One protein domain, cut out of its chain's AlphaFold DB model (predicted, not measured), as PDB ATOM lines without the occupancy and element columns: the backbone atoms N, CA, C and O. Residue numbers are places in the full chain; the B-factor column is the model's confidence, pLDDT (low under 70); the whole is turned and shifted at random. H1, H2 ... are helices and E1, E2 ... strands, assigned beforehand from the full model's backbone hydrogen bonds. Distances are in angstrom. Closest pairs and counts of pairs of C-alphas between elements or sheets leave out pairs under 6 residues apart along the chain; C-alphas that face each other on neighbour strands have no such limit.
ATOM      1  N   ALA A  23       2.517 255.488  28.655       82.75
ATOM      2  CA  ALA A  23       3.735 255.538  29.448       82.75
ATOM      3  C   ALA A  23       4.031 256.974  29.879       82.75
ATOM      4  O   ALA A  23       3.917 257.921  29.098       82.75
ATOM      5  N   CYS A  24       4.449 257.125  31.133       89.81
ATOM      6  CA  CYS A  24       5.014 258.357  31.654       89.81
ATOM      7  C   CYS A  24       6.518 258.153  31.860       89.81
ATOM      8  O   CYS A  24       6.951 257.203  32.512       89.81
ATOM      9  N   TYR A  25       7.317 259.054  31.308       92.69
ATOM     10  CA  TYR A  25       8.766 259.055  31.437       92.69
ATOM     11  C   TYR A  25       9.216 260.305  32.170       92.69
ATOM     12  O   TYR A  25       8.709 261.393  31.901       92.69
ATOM     13  N   PHE A  26      10.202 260.161  33.045       94.25
ATOM     14  CA  PHE A  26      10.959 261.277  33.598       94.25
ATOM     15  C   PHE A  26      12.151 261.595  32.704       94.25
ATOM     16  O   PHE A  26      12.668 260.726  32.006       94.25
ATOM     17  N   LEU A  27      12.602 262.845  32.732       96.12
ATOM     18  CA  LEU A  27      13.796 263.274  32.011       96.12
ATOM     19  C   LEU A  27      14.350 264.557  32.621       96.12
ATOM     20  O   LEU A  27      13.600 265.452  33.005       96.12
ATOM     21  N   ALA A  28      15.671 264.670  32.707       96.62
ATOM     22  CA  ALA A  28      16.330 265.923  33.062       96.62
ATOM     23  C   ALA A  28      16.801 266.641  31.795       96.62
ATOM     24  O   ALA A  28      17.297 266.012  30.864       96.62
ATOM     25  N   CYS A  29      16.689 267.967  31.769       96.94
ATOM     26  CA  CYS A  29      17.267 268.776  30.710       96.94
ATOM     27  C   CYS A  29      18.788 268.826  30.853       96.94
ATOM     28  O   CYS A  29      19.332 269.385  31.807       96.94
ATOM     29  N   GLU A  30      19.484 268.298  29.858       96.44
ATOM     30  CA  GLU A  30      20.942 268.225  29.852       96.44
ATOM     31  C   GLU A  30      21.623 269.533  29.443       96.44
ATOM     32  O   GLU A  30      22.804 269.736  29.731       96.44
ATOM     33  N   ARG A  31      20.887 270.463  28.824       94.19
ATOM     34  CA  ARG A  31      21.433 271.725  28.291       94.19
ATOM     35  C   ARG A  31      22.209 272.540  29.319       94.19
ATOM     36  O   ARG A  31      23.184 273.187  28.949       94.19
ATOM     37  N   GLY A  32      21.794 272.522  30.586       92.50
ATOM     38  CA  GLY A  32      22.443 273.297  31.648       92.50
ATOM     39  C   GLY A  32      23.795 272.750  32.105       92.50
ATOM     40  O   GLY A  32      24.583 273.503  32.671       92.50
ATOM     41  N   SER A  33      24.085 271.472  31.848       95.00
ATOM     42  CA  SER A  33      25.354 270.832  32.230       95.00
ATOM     43  C   SER A  33      26.231 270.494  31.031       95.00
ATOM     44  O   SER A  33      27.444 270.662  31.097       95.00
ATOM     45  N   ASN A  34      25.617 270.054  29.935       91.94
ATOM     46  CA  ASN A  34      26.314 269.521  28.766       91.94
ATOM     47  C   ASN A  34      26.322 270.515  27.589       91.94
ATOM     48  O   ASN A  34      27.075 270.340  26.632       91.94
ATOM     49  N   GLY A  35      25.530 271.592  27.665       85.56
ATOM     50  CA  GLY A  35      25.390 272.560  26.579       85.56
ATOM     51  C   GLY A  35      24.775 271.938  25.321       85.56
ATOM     52  O   GLY A  35      24.049 270.957  25.381       85.56
ATOM     53  N   TRP A  36      25.018 272.542  24.159       85.94
ATOM     54  CA  TRP A  36      24.804 271.900  22.858       85.94
ATOM     55  C   TRP A  36      25.797 272.494  21.870       85.94
ATOM     56  O   TRP A  36      25.835 273.712  21.697       85.94
ATOM     57  N   THR A  37      26.603 271.648  21.237       77.56
ATOM     58  CA  THR A  37      27.613 272.080  20.257       77.56
ATOM     59  C   THR A  37      27.169 271.870  18.809       77.56
ATOM     60  O   THR A  37      27.895 272.248  17.893       77.56
ATOM     61  N   GLY A  38      26.005 271.247  18.587       74.19
ATOM     62  CA  GLY A  38      25.420 271.036  17.261       74.19
ATOM     63  C   GLY A  38      24.591 272.227  16.764       74.19
ATOM     64  O   GLY A  38      24.464 273.253  17.433       74.19
ATOM     65  N   ASN A  39      23.980 272.079  15.589       83.12
ATOM     66  CA  ASN A  39      23.014 273.046  15.067       83.12
ATOM     67  C   ASN A  39      21.618 272.845  15.694       83.12
ATOM     68  O   ASN A  39      21.378 271.894  16.441       83.12
ATOM     69  N   ALA A  40      20.688 273.752  15.401       88.50
ATOM     70  CA  ALA A  40      19.338 273.710  15.953       88.50
ATOM     71  C   ALA A  40      18.383 272.736  15.230       88.50
ATOM     72  O   ALA A  40      17.172 272.821  15.433       88.50
ATOM     73  N   ASP A  41      18.877 271.819  14.391       92.38
ATOM     74  CA  ASP A  41      18.032 270.972  13.533       92.38
ATOM     75  C   ASP A  41      17.078 270.089  14.342       92.38
ATOM     76  O   ASP A  41      15.920 269.922  13.966       92.38
ATOM     77  N   LYS A  42      17.522 269.629  15.518       93.00
ATOM     78  CA  LYS A  42      16.696 268.877  16.478       93.00
ATOM     79  C   LYS A  42      15.479 269.655  16.991       93.00
ATOM     80  O   LYS A  42      14.532 269.058  17.486       93.00
ATOM     81  N   TRP A  43      15.489 270.980  16.846       95.69
ATOM     82  CA  TRP A  43      14.404 271.894  17.205       95.69
ATOM     83  C   TRP A  43      13.747 272.543  15.979       95.69
ATOM     84  O   TRP A  43      13.237 273.667  16.058       95.69
ATOM     85  N   GLY A  44      13.786 271.855  14.831       92.38
ATOM     86  CA  GLY A  44      13.242 272.342  13.561       92.38
ATOM     87  C   GLY A  44      14.060 273.479  12.946       92.38
ATOM     88  O   GLY A  44      13.509 274.325  12.246       92.38
ATOM     89  N   GLY A  45      15.356 273.558  13.263       92.94
ATOM     90  CA  GLY A  45      16.254 274.625  12.809       92.94
ATOM     91  C   GLY A  45      16.101 275.943  13.575       92.94
ATOM     92  O   GLY A  45      16.731 276.943  13.221       92.94
ATOM     93  N   VAL A  46      15.282 275.980  14.630       93.00
ATOM     94  CA  VAL A  46      15.025 277.205  15.391       93.00
ATOM     95  C   VAL A  46      15.891 277.250  16.641       93.00
ATOM     96  O   VAL A  46      15.747 276.436  17.551       93.00
ATOM     97  N   HIS A  47      16.772 278.245  16.697       92.25
ATOM     98  CA  HIS A  47      17.654 278.482  17.832       92.25
ATOM     99  C   HIS A  47      16.882 279.003  19.053       92.25
ATOM    100  O   HIS A  47      15.819 279.631  18.939       92.25
ATOM    101  N   GLU A  48      17.459 278.768  20.231       93.62
ATOM    102  CA  GLU A  48      17.058 279.476  21.442       93.62
ATOM    103  C   GLU A  48      17.209 280.988  21.233       93.62
ATOM    104  O   GLU A  48      18.099 281.441  20.505       93.62
ATOM    105  N   HIS A  49      16.323 281.784  21.826       94.56
ATOM    106  CA  HIS A  49      16.359 283.229  21.619       94.56
ATOM    107  C   HIS A  49      15.709 284.015  22.748       94.56
ATOM    108  O   HIS A  49      14.887 283.509  23.512       94.56
ATOM    109  N   GLY A  50      16.055 285.301  22.773       94.88
ATOM    110  CA  GLY A  50      15.581 286.287  23.730       94.88
ATOM    111  C   GLY A  50      16.572 286.531  24.871       94.88
ATOM    112  O   GLY A  50      17.595 285.865  25.005       94.88
ATOM    113  N   TYR A  51      16.309 287.562  25.671       92.12
ATOM    114  CA  TYR A  51      17.248 288.006  26.702       92.12
ATOM    115  C   TYR A  51      17.259 287.070  27.921       92.12
ATOM    116  O   TYR A  51      16.200 286.739  28.465       92.12
ATOM    117  N   GLY A  52      18.462 286.700  28.374       89.19
ATOM    118  CA  GLY A  52      18.672 285.930  29.604       89.19
ATOM    119  C   GLY A  52      18.238 284.466  29.520       89.19
ATOM    120  O   GLY A  52      17.836 283.895  30.534       89.19
ATOM    121  N   VAL A  53      18.277 283.864  28.328       91.44
ATOM    122  CA  VAL A  53      18.072 282.419  28.173       91.44
ATOM    123  C   VAL A  53      19.220 281.687  28.868       91.44
ATOM    124  O   VAL A  53      20.392 281.953  28.619       91.44
ATOM    125  N   SER A  54      18.864 280.814  29.802       93.06
ATOM    126  CA  SER A  54      19.783 279.986  30.578       93.06
ATOM    127  C   SER A  54      19.065 278.714  31.014       93.06
ATOM    128  O   SER A  54      17.834 278.687  31.090       93.06
ATOM    129  N   HIS A  55      19.841 277.667  31.283       94.94
ATOM    130  CA  HIS A  55      19.358 276.375  31.758       94.94
ATOM    131  C   HIS A  55      19.994 276.071  33.112       94.94
ATOM    132  O   HIS A  55      21.157 276.404  33.346       94.94
ATOM    133  N   SER A  56      19.229 275.442  34.001       95.25
ATOM    134  CA  SER A  56      19.762 274.993  35.286       95.25
ATOM    135  C   SER A  56      20.590 273.721  35.092       95.25
ATOM    136  O   SER A  56      20.206 272.889  34.267       95.25
ATOM    137  N   PRO A  57      21.703 273.538  35.824       96.06
ATOM    138  CA  PRO A  57      22.472 272.300  35.777       96.06
ATOM    139  C   PRO A  57      21.630 271.076  36.153       96.06
ATOM    140  O   PRO A  57      20.673 271.181  36.929       96.06
ATOM    141  N   LEU A  58      22.033 269.907  35.661       96.31
ATOM    142  CA  LEU A  58      21.464 268.616  36.042       96.31
ATOM    143  C   LEU A  58      21.424 268.450  37.568       96.31
ATOM    144  O   LEU A  58      22.368 268.802  38.276       96.31
ATOM    145  N   GLY A  59      20.315 267.909  38.072       93.94
ATOM    146  CA  GLY A  59      20.070 267.701  39.500       93.94
ATOM    147  C   GLY A  59      19.578 268.939  40.257       93.94
ATOM    148  O   GLY A  59      19.350 268.859  41.464       93.94
ATOM    149  N   THR A  60      19.384 270.082  39.590       95.62
ATOM    150  CA  THR A  60      18.847 271.287  40.244       95.62
ATOM    151  C   THR A  60      17.339 271.151  40.465       95.62
ATOM    152  O   THR A  60      16.560 271.332  39.531       95.62
ATOM    153  N   SER A  61      16.931 270.865  41.705       93.94
ATOM    154  CA  SER A  61      15.534 270.637  42.113       93.94
ATOM    155  C   SER A  61      14.557 271.699  41.595       93.94
ATOM    156  O   SER A  61      14.833 272.895  41.687       93.94
ATOM    157  N   HIS A  62      13.379 271.264  41.140       90.06
ATOM    158  CA  HIS A  62      12.286 272.130  40.666       90.06
ATOM    159  C   HIS A  62      12.648 273.048  39.483       90.06
ATOM    160  O   HIS A  62      12.107 274.153  39.352       90.06
ATOM    161  N   THR A  63      13.563 272.600  38.628       94.62
ATOM    162  CA  THR A  63      13.956 273.280  37.386       94.62
ATOM    163  C   THR A  63      13.996 272.287  36.229       94.62
ATOM    164  O   THR A  63      13.888 271.084  36.453       94.62
ATOM    165  N   CYS A  64      14.259 272.758  35.006       94.44
ATOM    166  CA  CYS A  64      14.484 271.873  33.863       94.44
ATOM    167  C   CYS A  64      15.564 270.805  34.116       94.44
ATOM    168  O   CYS A  64      15.472 269.724  33.552       94.44
ATOM    169  N   GLY A  65      16.563 271.064  34.967       95.38
ATOM    170  CA  GLY A  65      17.622 270.101  35.289       95.38
ATOM    171  C   GLY A  65      17.206 268.990  36.264       95.38
ATOM    172  O   GLY A  65      17.989 268.070  36.498       95.38
ATOM    173  N   ASP A  66      16.011 269.055  36.854       94.56
ATOM    174  CA  ASP A  66      15.469 268.030  37.752       94.56
ATOM    175  C   ASP A  66      14.668 266.996  36.962       94.56
ATOM    176  O   ASP A  66      13.666 267.319  36.326       94.56
ATOM    177  N   LYS A  67      15.080 265.728  37.034       91.50
ATOM    178  CA  LYS A  67      14.424 264.660  36.276       91.50
ATOM    179  C   LYS A  67      12.963 264.454  36.654       91.50
ATOM    180  O   LYS A  67      12.161 264.102  35.802       91.50
ATOM    181  N   THR A  68      12.612 264.692  37.915       89.88
ATOM    182  CA  THR A  68      11.237 264.518  38.409       89.88
ATOM    183  C   THR A  68      10.355 265.726  38.110       89.88
ATOM    184  O   THR A  68       9.135 265.662  38.259       89.88
ATOM    185  N   ALA A  69      10.967 266.829  37.671       91.38
ATOM    186  CA  ALA A  69      10.275 268.042  37.287       91.38
ATOM    187  C   ALA A  69       9.857 268.037  35.814       91.38
ATOM    188  O   ALA A  69       9.007 268.836  35.451       91.38
ATOM    189  N   ASN A  70      10.385 267.158  34.962       94.19
ATOM    190  CA  ASN A  70       9.916 267.052  33.581       94.19
ATOM    191  C   ASN A  70       9.336 265.672  33.318       94.19
ATOM    192  O   ASN A  70       9.799 264.673  33.868       94.19
ATOM    193  N   ARG A  71       8.340 265.624  32.436       93.69
ATOM    194  CA  ARG A  71       7.766 264.363  31.986       93.69
ATOM    195  C   ARG A  71       7.434 264.359  30.509       93.69
ATOM    196  O   ARG A  71       7.039 265.385  29.954       93.69
ATOM    197  N   VAL A  72       7.543 263.181  29.908       94.75
ATOM    198  CA  VAL A  72       6.994 262.866  28.590       94.75
ATOM    199  C   VAL A  72       5.914 261.813  28.770       94.75
ATOM    200  O   VAL A  72       6.118 260.828  29.473       94.75
ATOM    201  N   ILE A  73       4.764 262.048  28.155       91.88
ATOM    202  CA  ILE A  73       3.612 261.152  28.166       91.88
ATOM    203  C   ILE A  73       3.420 260.643  26.742       91.88
ATOM    204  O   ILE A  73       3.448 261.436  25.790       91.88
ATOM    205  N   THR A  74       3.242 259.334  26.607       90.94
ATOM    206  CA  THR A  74       2.927 258.680  25.339       90.94
ATOM    207  C   THR A  74       1.561 258.025  25.386       90.94
ATOM    208  O   THR A  74       1.067 257.665  26.454       90.94
ATOM    209  N   ASP A  75       1.001 257.798  24.207       87.12
ATOM    210  CA  ASP A  75      -0.148 256.931  24.044       87.12
ATOM    211  C   ASP A  75       0.249 255.464  24.255       87.12
ATOM    212  O   ASP A  75       1.379 255.117  24.630       87.12
ATOM    213  N   ASN A  76      -0.710 254.591  23.961       79.25
ATOM    214  CA  ASN A  76      -0.538 253.171  24.135       79.25
ATOM    215  C   ASN A  76       0.463 252.495  23.170       79.25
ATOM    216  O   ASN A  76       0.974 251.409  23.421       79.25
ATOM    217  N   GLY A  77       0.741 253.128  22.037       82.62
ATOM    218  CA  GLY A  77       1.714 252.663  21.056       82.62
ATOM    219  C   GLY A  77       3.104 253.261  21.257       82.62
ATOM    220  O   GLY A  77       3.942 253.105  20.374       82.62
ATOM    221  N   GLY A  78       3.352 253.988  22.354       84.88
ATOM    222  CA  GLY A  78       4.589 254.750  22.537       84.88
ATOM    223  C   GLY A  78       4.685 255.959  21.598       84.88
ATOM    224  O   GLY A  78       5.779 256.458  21.332       84.88
ATOM    225  N   VAL A  79       3.558 256.441  21.069       89.94
ATOM    226  CA  VAL A  79       3.493 257.675  20.283       89.94
ATOM    227  C   VAL A  79       3.450 258.860  21.237       89.94
ATOM    228  O   VAL A  79       2.716 258.863  22.219       89.94
ATOM    229  N   PHE A  80       4.237 259.890  20.943       93.56
ATOM    230  CA  PHE A  80       4.259 261.122  21.724       93.56
ATOM    231  C   PHE A  80       2.858 261.746  21.877       93.56
ATOM    232  O   PHE A  80       2.206 262.041  20.876       93.56
ATOM    233  N   GLU A  81       2.458 262.063  23.111       93.75
ATOM    234  CA  GLU A  81       1.273 262.885  23.388       93.75
ATOM    235  C   GLU A  81       1.642 264.253  23.959       93.75
ATOM    236  O   GLU A  81       1.125 265.284  23.514       93.75
ATOM    237  N   LYS A  82       2.523 264.284  24.968       93.50
ATOM    238  CA  LYS A  82       2.830 265.522  25.688       93.50
ATOM    239  C   LYS A  82       4.220 265.522  26.313       93.50
ATOM    240  O   LYS A  82       4.720 264.498  26.755       93.50
ATOM    241  N   VAL A  83       4.808 266.713  26.408       95.25
ATOM    242  CA  VAL A  83       5.984 267.001  27.233       95.25
ATOM    243  C   VAL A  83       5.663 268.179  28.139       95.25
ATOM    244  O   VAL A  83       5.105 269.188  27.695       95.25
ATOM    245  N   GLU A  84       5.986 268.044  29.416       94.69
ATOM    246  CA  GLU A  84       5.736 269.062  30.429       94.69
ATOM    247  C   GLU A  84       6.971 269.267  31.295       94.69
ATOM    248  O   GLU A  84       7.669 268.315  31.634       94.69
ATOM    249  N   GLU A  85       7.207 270.519  31.664       93.56
ATOM    250  CA  GLU A  85       8.266 270.943  32.577       93.56
ATOM    251  C   GLU A  85       7.622 271.623  33.785       93.56
ATOM    252  O   GLU A  85       6.747 272.474  33.639       93.56
ATOM    253  N   HIS A  86       8.059 271.281  34.985       90.88
ATOM    254  CA  HIS A  86       7.644 271.897  36.227       90.88
ATOM    255  C   HIS A  86       8.744 272.827  36.727       90.88
ATOM    256  O   HIS A  86       9.851 272.414  37.064       90.88
ATOM    257  N   ASN A  87       8.406 274.101  36.861       89.44
ATOM    258  CA  ASN A  87       9.276 275.083  37.480       89.44
ATOM    259  C   ASN A  87       8.707 275.480  38.847       89.44
ATOM    260  O   ASN A  87       7.539 275.846  38.947       89.44
ATOM    261  N   GLY A  88       9.533 275.483  39.896       85.69
ATOM    262  CA  GLY A  88       9.081 275.781  41.263       85.69
ATOM    263  C   GLY A  88       8.404 277.149  41.452       85.69
ATOM    264  O   GLY A  88       7.665 277.333  42.414       85.69
ATOM    265  N   GLN A  89       8.621 278.106  40.543       86.44
ATOM    266  CA  GLN A  89       8.000 279.434  40.584       86.44
ATOM    267  C   GLN A  89       6.797 279.569  39.643       86.44
ATOM    268  O   GLN A  89       5.924 280.399  39.887       86.44
ATOM    269  N   GLN A  90       6.766 278.804  38.548       84.62
ATOM    270  CA  GLN A  90       5.772 278.954  37.477       84.62
ATOM    271  C   GLN A  90       4.755 277.803  37.422       84.62
ATOM    272  O   GLN A  90       3.744 277.931  36.735       84.62
ATOM    273  N   GLY A  91       4.999 276.712  38.152       90.00
ATOM    274  CA  GLY A  91       4.225 275.479  38.083       90.00
ATOM    275  C   GLY A  91       4.516 274.685  36.809       90.00
ATOM    276  O   GLY A  91       5.611 274.766  36.248       90.00
ATOM    277  N   TRP A  92       3.523 273.914  36.362       90.75
ATOM    278  CA  TRP A  92       3.596 273.119  35.137       90.75
ATOM    279  C   TRP A  92       3.501 273.992  33.881       90.75
ATOM    280  O   TRP A  92       2.577 274.790  33.710       90.75
ATOM    281  N   ILE A  93       4.456 273.795  32.980       92.44
ATOM    282  CA  ILE A  93       4.615 274.471  31.700       92.44
ATOM    283  C   ILE A  93       4.497 273.407  30.610       92.44
ATOM    284  O   ILE A  93       5.236 272.423  30.601       92.44
ATOM    285  N   SER A  94       3.580 273.610  29.666       93.56
ATOM    286  CA  SER A  94       3.488 272.741  28.492       93.56
ATOM    287  C   SER A  94       4.655 273.029  27.552       93.56
ATOM    288  O   SER A  94       4.835 274.169  27.115       93.56
ATOM    289  N   GLY A  95       5.430 272.002  27.218       95.50
ATOM    290  CA  GLY A  95       6.465 272.092  26.199       95.50
ATOM    291  C   GLY A  95       5.920 271.828  24.798       95.50
ATOM    292  O   GLY A  95       4.817 271.315  24.605       95.50
ATOM    293  N   THR A  96       6.714 272.200  23.802       96.69
ATOM    294  CA  THR A  96       6.502 271.865  22.394       96.69
ATOM    295  C   THR A  96       7.490 270.785  21.996       96.69
ATOM    296  O   THR A  96       8.700 271.007  22.033       96.69
ATOM    297  N   TYR A  97       6.971 269.629  21.603       96.62
ATOM    298  CA  TYR A  97       7.773 268.535  21.075       96.62
ATOM    299  C   TYR A  97       8.431 268.908  19.755       96.62
ATOM    300  O   TYR A  97       7.793 269.488  18.877       96.62
ATOM    301  N   CYS A  98       9.715 268.591  19.636       96.38
ATOM    302  CA  CYS A  98      10.509 268.888  18.450       96.38
ATOM    303  C   CYS A  98      11.020 267.627  17.746       96.38
ATOM    304  O   CYS A  98      11.295 267.673  16.549       96.38
ATOM    305  N   GLY A  99      11.116 266.509  18.467       95.25
ATOM    306  CA  GLY A  99      11.553 265.226  17.936       95.25
ATOM    307  C   GLY A  99      12.248 264.388  18.999       95.25
ATOM    308  O   GLY A  99      12.308 264.770  20.169       95.25
ATOM    309  N   TYR A 100      12.803 263.261  18.570       96.12
ATOM    310  CA  TYR A 100      13.595 262.371  19.407       96.12
ATOM    311  C   TYR A 100      14.633 261.620  18.576       96.12
ATOM    312  O   TYR A 100      14.497 261.519  17.353       96.12
ATOM    313  N   ASP A 101      15.656 261.115  19.253       96.12
ATOM    314  CA  ASP A 101      16.537 260.080  18.731       96.12
ATOM    315  C   ASP A 101      16.079 258.731  19.277       96.12
ATOM    316  O   ASP A 101      16.109 258.513  20.488       96.12
ATOM    317  N   ASP A 102      15.643 257.880  18.350       95.56
ATOM    318  CA  ASP A 102      15.301 256.471  18.553       95.56
ATOM    319  C   ASP A 102      16.607 255.682  18.726       95.56
ATOM    320  O   ASP A 102      17.268 255.325  17.745       95.56
ATOM    321  N   ASN A 103      17.030 255.522  19.979       95.38
ATOM    322  CA  ASN A 103      18.340 254.986  20.343       95.38
ATOM    323  C   ASN A 103      18.351 253.451  20.387       95.38
ATOM    324  O   ASN A 103      19.424 252.846  20.308       95.38
ATOM    325  N   ASP A 104      17.179 252.823  20.505       92.62
ATOM    326  CA  ASP A 104      17.005 251.368  20.527       92.62
ATOM    327  C   ASP A 104      16.404 250.795  19.226       92.62
ATOM    328  O   ASP A 104      16.287 249.576  19.069       92.62
ATOM    329  N   ASN A 105      16.104 251.664  18.256       92.69
ATOM    330  CA  ASN A 105      15.478 251.362  16.971       92.69
ATOM    331  C   ASN A 105      14.039 250.811  17.071       92.69
ATOM    332  O   ASN A 105      13.559 250.214  16.096       92.69
ATOM    333  N   SER A 106      13.339 251.022  18.188       90.25
ATOM    334  CA  SER A 106      11.968 250.544  18.430       90.25
ATOM    335  C   SER A 106      10.910 251.216  17.553       90.25
ATOM    336  O   SER A 106       9.840 250.641  17.340       90.25
ATOM    337  N   LYS A 107      11.214 252.390  16.976       92.00
ATOM    338  CA  LYS A 107      10.269 253.258  16.239       92.00
ATOM    339  C   LYS A 107       9.164 253.857  17.112       92.00
ATOM    340  O   LYS A 107       8.228 254.453  16.570       92.00
ATOM    341  N   THR A 108       9.282 253.732  18.426       91.94
ATOM    342  CA  THR A 108       8.383 254.304  19.426       91.94
ATOM    343  C   THR A 108       9.220 255.025  20.479       91.94
ATOM    344  O   THR A 108      10.431 254.859  20.523       91.94
ATOM    345  N   LEU A 109       8.605 255.878  21.299       92.31
ATOM    346  CA  LEU A 109       9.315 256.482  22.426       92.31
ATOM    347  C   LEU A 109       9.455 255.468  23.559       92.31
ATOM    348  O   LEU A 109       8.460 254.988  24.112       92.31
ATOM    349  N   SER A 110      10.698 255.204  23.931       91.38
ATOM    350  CA  SER A 110      11.078 254.229  24.941       91.38
ATOM    351  C   SER A 110      12.113 254.799  25.918       91.38
ATOM    352  O   SER A 110      12.717 255.855  25.705       91.38
ATOM    353  N   ALA A 111      12.313 254.113  27.045       92.94
ATOM    354  CA  ALA A 111      13.364 254.488  27.983       92.94
ATOM    355  C   ALA A 111      14.746 254.358  27.316       92.94
ATOM    356  O   ALA A 111      15.073 253.321  26.748       92.94
ATOM    357  N   GLY A 112      15.576 255.393  27.440       94.50
ATOM    358  CA  GLY A 112      16.877 255.496  26.777       94.50
ATOM    359  C   GLY A 112      16.877 256.384  25.531       94.50
ATOM    360  O   GLY A 112      17.953 256.829  25.127       94.50
ATOM    361  N   ASP A 113      15.716 256.717  24.967       96.25
ATOM    362  CA  ASP A 113      15.623 257.668  23.857       96.25
ATOM    363  C   ASP A 113      15.921 259.099  24.300       96.25
ATOM    364  O   ASP A 113      15.617 259.503  25.426       96.25
ATOM    365  N   THR A 114      16.486 259.897  23.395       96.44
ATOM    366  CA  THR A 114      16.729 261.323  23.650       96.44
ATOM    367  C   THR A 114      15.588 262.139  23.070       96.44
ATOM    368  O   THR A 114      15.432 262.185  21.854       96.44
ATOM    369  N   VAL A 115      14.825 262.840  23.904       97.12
ATOM    370  CA  VAL A 115      13.732 263.717  23.460       97.12
ATOM    371  C   VAL A 115      14.195 265.166  23.394       97.12
ATOM    372  O   VAL A 115      14.903 265.650  24.274       97.12
ATOM    373  N   TYR A 116      13.732 265.877  22.368       97.25
ATOM    374  CA  TYR A 116      13.959 267.300  22.150       97.25
ATOM    375  C   TYR A 116      12.641 268.059  22.280       97.25
ATOM    376  O   TYR A 116      11.644 267.744  21.622       97.25
ATOM    377  N   TRP A 117      12.635 269.106  23.098       97.50
ATOM    378  CA  TRP A 117      11.471 269.975  23.258       97.50
ATOM    379  C   TRP A 117      11.880 271.433  23.422       97.50
ATOM    380  O   TRP A 117      13.043 271.756  23.654       97.50
ATOM    381  N   SER A 118      10.914 272.336  23.298       96.69
ATOM    382  CA  SER A 118      11.110 273.751  23.598       96.69
ATOM    383  C   SER A 118      10.036 274.283  24.532       96.69
ATOM    384  O   SER A 118       8.874 273.894  24.422       96.69
ATOM    385  N   THR A 119      10.410 275.211  25.408       95.88
ATOM    386  CA  THR A 119       9.462 276.005  26.199       95.88
ATOM    387  C   THR A 119       9.591 277.479  25.848       95.88
ATOM    388  O   THR A 119      10.602 277.932  25.302       95.88
ATOM    389  N   PHE A 120       8.533 278.235  26.133       94.62
ATOM    390  CA  PHE A 120       8.429 279.641  25.770       94.62
ATOM    391  C   PHE A 120       8.096 280.495  26.984       94.62
ATOM    392  O   PHE A 120       7.440 280.055  27.930       94.62
ATOM    393  N   SER A 121       8.518 281.756  26.943       92.06
ATOM    394  CA  SER A 121       8.006 282.739  27.890       92.06
ATOM    395  C   SER A 121       6.516 282.956  27.648       92.06
ATOM    396  O   SER A 121       6.010 282.763  26.548       92.06
ATOM    397  N   ARG A 122       5.807 283.454  28.664       88.88
ATOM    398  CA  ARG A 122       4.363 283.726  28.583       88.88
ATOM    399  C   ARG A 122       3.944 284.580  27.373       88.88
ATOM    400  O   ARG A 122       2.822 284.457  26.903       88.88
ATOM    401  N   ASN A 123       4.816 285.468  26.900       92.38
ATOM    402  CA  ASN A 123       4.588 286.342  25.745       92.38
ATOM    403  C   ASN A 123       5.314 285.874  24.468       92.38
ATOM    404  O   ASN A 123       5.413 286.653  23.525       92.38
ATOM    405  N   ASN A 124       5.844 284.646  24.443       91.25
ATOM    406  CA  ASN A 124       6.542 284.025  23.311       91.25
ATOM    407  C   ASN A 124       7.718 284.838  22.742       91.25
ATOM    408  O   ASN A 124       8.088 284.677  21.585       91.25
ATOM    409  N   ASN A 125       8.320 285.719  23.547       94.44
ATOM    410  CA  ASN A 125       9.494 286.502  23.144       94.44
ATOM    411  C   ASN A 125      10.829 285.832  23.505       94.44
ATOM    412  O   ASN A 125      11.893 286.330  23.138       94.44
ATOM    413  N   ARG A 126      10.770 284.754  24.290       95.31
ATOM    414  CA  ARG A 126      11.912 283.939  24.681       95.31
ATOM    415  C   ARG A 126      11.583 282.480  24.427       95.31
ATOM    416  O   ARG A 126      10.454 282.055  24.679       95.31
ATOM    417  N   ARG A 127      12.591 281.742  23.980       95.56
ATOM    418  CA  ARG A 127      12.534 280.311  23.701       95.56
ATOM    419  C   ARG A 127      13.733 279.631  24.331       95.56
ATOM    420  O   ARG A 127      14.864 280.056  24.096       95.56
ATOM    421  N   TRP A 128      13.465 278.544  25.036       95.81
ATOM    422  CA  TRP A 128      14.465 277.611  25.531       95.81
ATOM    423  C   TRP A 128      14.357 276.328  24.725       95.81
ATOM    424  O   TRP A 128      13.258 275.812  24.526       95.81
ATOM    425  N   ASN A 129      15.496 275.835  24.257       96.31
ATOM    426  CA  ASN A 129      15.607 274.555  23.573       96.31
ATOM    427  C   ASN A 129      16.202 273.553  24.551       96.31
ATOM    428  O   ASN A 129      17.291 273.785  25.070       96.31
ATOM    429  N   HIS A 130      15.492 272.462  24.789       96.50
ATOM    430  CA  HIS A 130      15.817 271.437  25.771       96.50
ATOM    431  C   HIS A 130      16.032 270.090  25.098       96.50
ATOM    432  O   HIS A 130      15.465 269.821  24.036       96.50
ATOM    433  N   TYR A 131      16.837 269.252  25.740       97.12
ATOM    434  CA  TYR A 131      16.916 267.834  25.429       97.12
ATOM    435  C   TYR A 131      17.253 267.040  26.688       97.12
ATOM    436  O   TYR A 131      17.814 267.597  27.635       97.12
ATOM    437  N   GLY A 132      16.913 265.759  26.683       96.12
ATOM    438  CA  GLY A 132      17.193 264.843  27.779       96.12
ATOM    439  C   GLY A 132      16.812 263.416  27.421       96.12
ATOM    440  O   GLY A 132      16.020 263.191  26.504       96.12
ATOM    441  N   THR A 133      17.387 262.465  28.146       97.00
ATOM    442  CA  THR A 133      17.112 261.039  27.969       97.00
ATOM    443  C   THR A 133      15.901 260.601  28.786       97.00
ATOM    444  O   THR A 133      15.761 260.981  29.950       97.00
ATOM    445  N   LEU A 134      15.031 259.795  28.176       95.44
ATOM    446  CA  LEU A 134      13.873 259.212  28.839       95.44
ATOM    447  C   LEU A 134      14.298 258.155  29.857       95.44
ATOM    448  O   LEU A 134      14.976 257.183  29.533       95.44
ATOM    449  N   GLU A 135      13.826 258.313  31.085       92.75
ATOM    450  CA  GLU A 135      13.859 257.302  32.134       92.75
ATOM    451  C   GLU A 135      12.421 256.869  32.425       92.75
ATOM    452  O   GLU A 135      11.524 257.705  32.547       92.75
TER     453      GLU A 135
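Overview. This is residues 23 to 135 of the 145 residues of an uncharacterized protein of Lachnospiraceae bacterium AM21-21 (UniProt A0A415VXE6). Two small sheets make a sandwich, only partly face to face, with their strands crossed at 70 degrees: E1 E2 E3 E4 on one side and E5 E6 E7 on the other. The short helix H2, residues 40 to 43, packs on the sheet E5 E6 E7 over a small part of one face, and the long unnamed stretch of residues 44 to 69 leads from H2 to E2 in the other sheet. The printed part has 113 residues, with named elements in the order E1 H1 H2 E2 E3 E4 E5 E6 E7; both sheets are antiparallel in the orders given, and the class is mostly strand, with under half of the residues in named elements. The whole is compact, with a radius of gyration of the C-alphas of 13.2 A, and spans 39 by 29 by 25 A.

Arrangement. E1, residues 24 to 26, is an edge strand and the antiparallel neighbour of E2, residues 70 to 74, at 152 degrees, with N 25 and O 72 2.8 A apart. H1, residues 31 to 34, and H2, residues 40 to 43, are too short for any O i to N i+4 pair; of their single O i to N i+3 pairs, that of H2 is within range and that of H1 is not. E2 and E3, residues 80 to 87, form a hairpin, with N 71 and O 84 2.9 A apart. E3 and E4, residues 91 to 94, form another, with N 93 and O 85 2.7 A apart; E2 E3 E4 is a meander, each strand the antiparallel neighbour of the one before. E4 runs on into E5, residues 96 to 101, across a break of 1 residue, at 70 degrees. E5 and E6, residues 114 to 120, form a hairpin, with N 116 and O 99 2.8 A apart. E6 and E7, residues 127 to 133, form a hairpin, with N 130 and O 117 2.8 A apart; E5 E6 E7 is the second meander. The closest C-alphas of E3 and E5, Val 83 and Tyr 97, are 6.6 A apart. H2 is on the sheet E5 E6 E7 at a height of 8.2 A, only just over E6, on which 3 of its 4 C-alphas fall. H1 only grazes that sheet with residues 31 to 32.

Along the chain. E1 begins at C-alpha 24, (5.014, 258.357, 31.654). E3 measures 21.6 A, E5 15.9 A, E6 20.2 A and E7 20.3 A from first to last C-alpha. E7 ends at C-alpha 133, (17.112, 261.039, 27.969).

Size, cuts and confidence. The C-alphas of Tyr 51 and Asn 76, the two farthest apart, are 39.2 A apart. The links H2 to E2 and E5 to E6 are long. The printed part has no cut; its mean pLDDT is 92.6, and no printed residue is under 70.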